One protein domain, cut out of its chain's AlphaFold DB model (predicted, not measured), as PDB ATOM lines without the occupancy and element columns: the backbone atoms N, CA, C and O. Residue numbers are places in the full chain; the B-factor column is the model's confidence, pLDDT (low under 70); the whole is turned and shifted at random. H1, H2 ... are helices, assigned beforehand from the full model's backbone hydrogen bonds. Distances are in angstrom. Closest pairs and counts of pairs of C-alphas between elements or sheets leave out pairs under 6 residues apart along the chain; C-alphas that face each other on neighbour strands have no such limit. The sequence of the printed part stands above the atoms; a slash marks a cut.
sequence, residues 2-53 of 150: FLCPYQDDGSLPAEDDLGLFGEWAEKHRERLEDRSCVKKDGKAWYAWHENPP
ATOM      1  N   PHE A   2     186.488 223.136 126.188       77.38
ATOM      2  CA  PHE A   2     187.385 224.066 126.880       77.38
ATOM      3  C   PHE A   2     187.602 225.222 125.903       77.38
ATOM      4  O   PHE A   2     187.904 224.952 124.746       77.38
ATOM      5  N   LEU A   3     187.331 226.456 126.319       87.25
ATOM      6  CA  LEU A   3     187.352 227.623 125.436       87.25
ATOM      7  C   LEU A   3     188.287 228.664 126.039       87.25
ATOM      8  O   LEU A   3     188.057 229.113 127.164       87.25
ATOM      9  N   CYS A   4     189.346 228.991 125.305       89.88
ATOM     10  CA  CYS A   4     190.358 229.957 125.704       89.88
ATOM     11  C   CYS A   4     190.093 231.287 124.989       89.88
ATOM     12  O   CYS A   4     190.049 231.281 123.762       89.88
ATOM     13  N   PRO A   5     189.896 232.404 125.715       94.12
ATOM     14  CA  PRO A   5     189.796 233.724 125.098       94.12
ATOM     15  C   PRO A   5     191.162 234.326 124.751       94.12
ATOM     16  O   PRO A   5     191.200 235.382 124.137       94.12
ATOM     17  N   TYR A   6     192.261 233.729 125.215       94.25
ATOM     18  CA  TYR A   6     193.599 234.297 125.079       94.25
ATOM     19  C   TYR A   6     194.215 233.931 123.733       94.25
ATOM     20  O   TYR A   6     193.994 232.832 123.224       94.25
ATOM     21  N   GLN A   7     195.010 234.855 123.205       92.88
ATOM     22  CA  GLN A   7     195.866 234.633 122.046       92.88
ATOM     23  C   GLN A   7     197.082 233.781 122.425       92.88
ATOM     24  O   GLN A   7     197.382 233.588 123.607       92.88
ATOM     25  N   ASP A   8     197.819 233.317 121.420       91.94
ATOM     26  CA  ASP A   8     198.995 232.456 121.599       91.94
ATOM     27  C   ASP A   8     200.118 233.118 122.418       91.94
ATOM     28  O   ASP A   8     200.885 232.437 123.094       91.94
ATOM     29  N   ASP A   9     200.185 234.450 122.425       92.31
ATOM     30  CA  ASP A   9     201.126 235.231 123.239       92.31
ATOM     31  C   ASP A   9     200.652 235.449 124.693       92.31
ATOM     32  O   ASP A   9     201.319 236.121 125.482       92.31
ATOM     33  N   GLY A  10     199.491 234.901 125.066       92.81
ATOM     34  CA  GLY A  10     198.880 235.079 126.383       92.81
ATOM     35  C   GLY A  10     198.155 236.409 126.576       92.81
ATOM     36  O   GLY A  10     197.642 236.663 127.670       92.81
ATOM     37  N   SER A  11     198.074 237.254 125.546       94.88
ATOM     38  CA  SER A  11     197.267 238.469 125.591       94.88
ATOM     39  C   SER A  11     195.774 238.141 125.547       94.88
ATOM     40  O   SER A  11     195.327 237.150 124.964       94.88
ATOM     41  N   LEU A  12     194.982 238.981 126.212       96.50
ATOM     42  CA  LEU A  12     193.528 238.920 126.157       96.50
ATOM     43  C   LEU A  12     193.048 239.960 125.126       96.50
ATOM     44  O   LEU A  12     193.276 241.151 125.355       96.50
ATOM     45  N   PRO A  13     192.416 239.547 124.013       96.19
ATOM     46  CA  PRO A  13     191.880 240.468 123.016       96.19
ATOM     47  C   PRO A  13     190.725 241.293 123.600       96.19
ATOM     48  O   PRO A  13     190.104 240.893 124.588       96.19
ATOM     49  N   ALA A  14     190.438 242.444 122.988       96.12
ATOM     50  CA  ALA A  14     189.294 243.270 123.366       96.12
ATOM     51  C   ALA A  14     187.965 242.551 123.066       96.12
ATOM     52  O   ALA A  14     187.920 241.630 122.254       96.12
ATOM     53  N   GLU A  15     186.871 242.985 123.703       95.19
ATOM     54  CA  GLU A  15     185.553 242.334 123.575       95.19
ATOM     55  C   GLU A  15     185.060 242.283 122.119       95.19
ATOM     56  O   GLU A  15     184.571 241.246 121.671       95.19
ATOM     57  N   ASP A  16     185.293 243.359 121.362       95.44
ATOM     58  CA  ASP A  16     184.924 243.467 119.944       95.44
ATOM     59  C   ASP A  16     185.752 242.539 119.028       95.44
ATOM     60  O   ASP A  16     185.331 242.232 117.913       95.44
ATOM     61  N   ASP A  17     186.895 242.035 119.510       96.44
ATOM     62  CA  ASP A  17     187.836 241.195 118.757       96.44
ATOM     63  C   ASP A  17     187.706 239.693 119.092       96.44
ATOM     64  O   ASP A  17     188.488 238.868 118.617       96.44
ATOM     65  N   LEU A  18     186.718 239.296 119.904       94.88
ATOM     66  CA  LEU A  18     186.572 237.912 120.388       94.88
ATOM     67  C   LEU A  18     186.031 236.918 119.341       94.88
ATOM     68  O   LEU A  18     186.078 235.702 119.562       94.88
ATOM     69  N   GLY A  19     185.473 237.398 118.228       94.31
ATOM     70  CA  GLY A  19     184.931 236.560 117.152       94.31
ATOM     71  C   GLY A  19     183.955 235.477 117.643       94.31
ATOM     72  O   GLY A  19     183.068 235.735 118.458       94.31
ATOM     73  N   LEU A  20     184.146 234.231 117.183       93.31
ATOM     74  CA  LEU A  20     183.292 233.087 117.550       93.31
ATOM     75  C   LEU A  20     183.283 232.791 119.057       93.31
ATOM     76  O   LEU A  20     182.271 232.327 119.589       93.31
ATOM     77  N   PHE A  21     184.396 233.042 119.751       94.81
ATOM     78  CA  PHE A  21     184.421 232.916 121.204       94.81
ATOM     79  C   PHE A  21     183.496 233.958 121.841       94.81
ATOM     80  O   PHE A  21     182.748 233.613 122.751       94.81
ATOM     81  N   GLY A  22     183.501 235.196 121.338       96.00
ATOM     82  CA  GLY A  22     182.631 236.278 121.805       96.00
ATOM     83  C   GLY A  22     181.154 235.938 121.647       96.00
ATOM     84  O   GLY A  22     180.392 236.033 122.606       96.00
ATOM     85  N   GLU A  23     180.759 235.413 120.484       95.44
ATOM     86  CA  GLU A  23     179.386 234.949 120.239       95.44
ATOM     87  C   GLU A  23     178.940 233.845 121.210       95.44
ATOM     88  O   GLU A  23     177.766 233.762 121.588       95.44
ATOM     89  N   TRP A  24     179.861 232.957 121.597       95.62
ATOM     90  CA  TRP A  24     179.602 231.946 122.617       95.62
ATOM     91  C   TRP A  24     179.534 232.566 124.016       95.62
ATOM     92  O   TRP A  24     178.604 232.270 124.767       95.62
ATOM     93  N   ALA A  25     180.490 233.427 124.364       95.94
ATOM     94  CA  ALA A  25     180.602 234.050 125.677       95.94
ATOM     95  C   ALA A  25     179.378 234.914 125.991       95.94
ATOM     96  O   ALA A  25     178.851 234.831 127.099       95.94
ATOM     97  N   GLU A  26     178.863 235.650 125.008       96.62
ATOM     98  CA  GLU A  26     177.695 236.516 125.162       96.62
ATOM     99  C   GLU A  26     176.432 235.722 125.538       96.62
ATOM    100  O   GLU A  26     175.693 236.098 126.448       96.62
ATOM    101  N   LYS A  27     176.242 234.525 124.963       96.75
ATOM    102  CA  LYS A  27     175.150 233.599 125.344       96.75
ATOM    103  C   LYS A  27     175.251 233.105 126.793       96.75
ATOM    104  O   LYS A  27     174.309 232.507 127.312       96.75
ATOM    105  N   HIS A  28     176.397 233.316 127.435       96.06
ATOM    106  CA  HIS A  28     176.698 232.906 128.801       96.06
ATOM    107  C   HIS A  28     177.106 234.083 129.706       96.06
ATOM    108  O   HIS A  28     177.583 233.840 130.820       96.06
ATOM    109  N   ARG A  29     176.902 235.332 129.261       96.62
ATOM    110  CA  ARG A  29     177.402 236.556 129.906       96.62
ATOM    111  C   ARG A  29     177.027 236.656 131.377       96.62
ATOM    112  O   ARG A  29     177.917 236.774 132.209       96.62
ATOM    113  N   GLU A  30     175.747 236.478 131.708       97.62
ATOM    114  CA  GLU A  30     175.242 236.551 133.089       97.62
ATOM    115  C   GLU A  30     176.037 235.634 134.036       97.62
ATOM    116  O   GLU A  30     176.509 236.053 135.091       97.62
ATOM    117  N   ARG A  31     176.273 234.382 133.624       96.38
ATOM    118  CA  ARG A  31     177.051 233.415 134.409       96.38
ATOM    119  C   ARG A  31     178.530 233.792 134.493       96.38
ATOM    120  O   ARG A  31     179.176 233.508 135.502       96.38
ATOM    121  N   LEU A  32     179.094 234.337 133.419       96.19
ATOM    122  CA  LEU A  32     180.503 234.708 133.352       96.19
ATOM    123  C   LEU A  32     180.801 235.952 134.205       96.19
ATOM    124  O   LEU A  32     181.814 235.950 134.908       96.19
ATOM    125  N   GLU A  33     179.898 236.933 134.223       97.31
ATOM    126  CA  GLU A  33     179.937 238.124 135.084       97.31
ATOM    127  C   GLU A  33     179.707 237.800 136.565       97.31
ATOM    128  O   GLU A  33     180.250 238.472 137.443       97.31
ATOM    129  N   ASP A  34     178.952 236.739 136.870       97.00
ATOM    130  CA  ASP A  34     178.672 236.335 138.252       97.00
ATOM    131  C   ASP A  34     179.913 235.820 139.013       97.00
ATOM    132  O   ASP A  34     179.932 235.777 140.248       97.00
ATOM    133  N   ARG A  35     180.978 235.456 138.285       96.31
ATOM    134  CA  ARG A  35     182.191 234.841 138.839       96.31
ATOM    135  C   ARG A  35     182.926 235.776 139.800       96.31
ATOM    136  O   ARG A  35     183.067 236.976 139.573       96.31
ATOM    137  N   SER A  36     183.500 235.195 140.853       95.12
ATOM    138  CA  SER A  36     184.229 235.944 141.884       95.12
ATOM    139  C   SER A  36     185.405 236.748 141.336       95.12
ATOM    140  O   SER A  36     185.596 237.875 141.773       95.12
ATOM    141  N   CYS A  37     186.153 236.210 140.370       93.81
ATOM    142  CA  CYS A  37     187.282 236.915 139.760       93.81
ATOM    143  C   CYS A  37     186.864 238.157 138.959       93.81
ATOM    144  O   CYS A  37     187.657 239.074 138.784       93.81
ATOM    145  N   VAL A  38     185.612 238.217 138.505       96.62
ATOM    146  CA  VAL A  38     185.053 239.404 137.852       96.62
ATOM    147  C   VAL A  38     184.591 240.391 138.921       96.62
ATOM    148  O   VAL A  38     185.054 241.525 138.970       96.62
ATOM    149  N   LYS A  39     183.747 239.934 139.854       96.19
ATOM    150  CA  LYS A  39     183.145 240.791 140.888       96.19
ATOM    151  C   LYS A  39     184.131 241.371 141.897       96.19
ATOM    152  O   LYS A  39     183.902 242.466 142.401       96.19
ATOM    153  N   LYS A  40     185.159 240.605 142.273       94.31
ATOM    154  CA  LYS A  40     186.107 240.968 143.338       94.31
ATOM    155  C   LYS A  40     187.430 241.467 142.784       94.31
ATOM    156  O   LYS A  40     187.947 242.455 143.291       94.31
ATOM    157  N   ASP A  41     187.937 240.813 141.741       93.38
ATOM    158  CA  ASP A  41     189.281 241.091 141.220       93.38
ATOM    159  C   ASP A  41     189.251 242.006 139.984       93.38
ATOM    160  O   ASP A  41     190.300 242.335 139.435       93.38
ATOM    161  N   GLY A  42     188.058 242.424 139.534       94.00
ATOM    162  CA  GLY A  42     187.883 243.373 138.432       94.00
ATOM    163  C   GLY A  42     188.336 242.843 137.071       94.00
ATOM    164  O   GLY A  42     188.622 243.634 136.174       94.00
ATOM    165  N   LYS A  43     188.438 241.517 136.902       95.38
ATOM    166  CA  LYS A  43     188.809 240.924 135.614       95.38
ATOM    167  C   LYS A  43     187.735 241.172 134.560       95.38
ATOM    168  O   LYS A  43     186.547 241.202 134.874       95.38
ATOM    169  N   ALA A  44     188.158 241.245 133.298       96.88
ATOM    170  CA  ALA A  44     187.239 241.208 132.167       96.88
ATOM    171  C   ALA A  44     186.309 239.992 132.286       96.88
ATOM    172  O   ALA A  44     186.747 238.884 132.613       96.88
ATOM    173  N   TRP A  45     185.019 240.202 132.037       96.69
ATOM    174  CA  TRP A  45     183.984 239.229 132.377       96.69
ATOM    175  C   TRP A  45     184.119 237.901 131.631       96.69
ATOM    176  O   TRP A  45     183.665 236.882 132.138       96.69
ATOM    177  N   TYR A  46     184.794 237.885 130.481       96.12
ATOM    178  CA  TYR A  46     185.078 236.698 129.674       96.12
ATOM    179  C   TYR A  46     186.454 236.060 129.948       96.12
ATOM    180  O   TYR A  46     186.721 234.957 129.475       96.12
ATOM    181  N   ALA A  47     187.319 236.695 130.748       95.81
ATOM    182  CA  ALA A  47     188.660 236.193 131.052       95.81
ATOM    183  C   ALA A  47     188.635 234.920 131.917       95.81
ATOM    184  O   ALA A  47     187.658 234.623 132.617       95.81
ATOM    185  N   TRP A  48     189.724 234.154 131.927       92.94
ATOM    186  CA  TRP A  48     189.857 233.037 132.865       92.94
ATOM    187  C   TRP A  48     190.189 233.522 134.284       92.94
ATOM    188  O   TRP A  48     190.652 234.644 134.511       92.94
ATOM    189  N   HIS A  49     189.936 232.651 135.267       91.25
ATOM    190  CA  HIS A  49     190.280 232.927 136.664       91.25
ATOM    191  C   HIS A  49     191.789 233.144 136.837       91.25
ATOM    192  O   HIS A  49     192.201 234.048 137.557       91.25
ATOM    193  N   GLU A  50     192.608 232.385 136.116       88.44
ATOM    194  CA  GLU A  50     194.062 232.533 136.046       88.44
ATOM    195  C   GLU A  50     194.462 232.765 134.591       88.44
ATOM    196  O   GLU A  50     193.808 232.238 133.689       88.44
ATOM    197  N   ASN A  51     195.501 233.572 134.366       89.00
ATOM    198  CA  ASN A  51     196.032 233.738 133.016       89.00
ATOM    199  C   ASN A  51     196.745 232.438 132.627       89.00
ATOM    200  O   ASN A  51     197.603 231.984 133.391       89.00
ATOM    201  N   PRO A  52     196.387 231.824 131.490       89.94
ATOM    202  CA  PRO A  52     197.052 230.613 131.051       89.94
ATOM    203  C   PRO A  52     198.519 230.908 130.703       89.94
ATOM    204  O   PRO A  52     198.791 231.919 130.054       89.94
ATOM    205  N   PRO A  53     199.466 230.037 131.090       92.19
ATOM    206  CA  PRO A  53     200.839 230.116 130.606       92.19
ATOM    207  C   PRO A  53     200.872 229.619 129.154       92.19
ATOM    208  O   PRO A  53     201.150 228.451 128.900       92.19
TER     209      PRO A  53
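Overview. This is residues 2 to 53 of the 150 residues of an uncharacterized protein of Halobacteriales archaeon QH_9_66_26 (UniProt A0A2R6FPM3). This domain has little regular structure: three short helices, H1, H2 and H3, follow one another in an arc, and residues 40 to 53, with no named element, fold back from H3 through the middle. Residues 2 to 18, the other long stretch with no named element, lead into H1. The printed part has 52 residues, 17 of them in named helices, with no named strand; the class is all helix. It is compact and rounded, with a radius of gyration of the C-alphas of 10.5 A and spans of 26 by 24 by 20 A.

Arrangement. H1, residues 19 to 26, is close to but not clearly touching H2, residues 29 to 33; their closest C-alphas, of Ala 25 and Leu 32, are 7.7 A apart. H2 is likewise close to but not clearly touching H3, residues 36 to 39, with the closest C-alphas, of Glu 33 and Lys 39, 7.1 A apart. H1 and H3 are apart. In H1 and H2 every O i to N i+4 pair is within hydrogen-bond range; H3 is too short for such a pair.

Along the chain. H1 is 10.8 A long from C-alpha 19 at (184.931, 236.560, 117.152), H2 6.0 A and H3 5.1 A, to C-alpha 39 at (183.145, 240.791, 140.888).

Size, cuts and confidence. The C-alphas of Asp 9 and Glu 30, the two farthest apart, are 27.7 A apart. The printed part has no cut, both links between helices are tight, and no printed residue is under 70 in pLDDT.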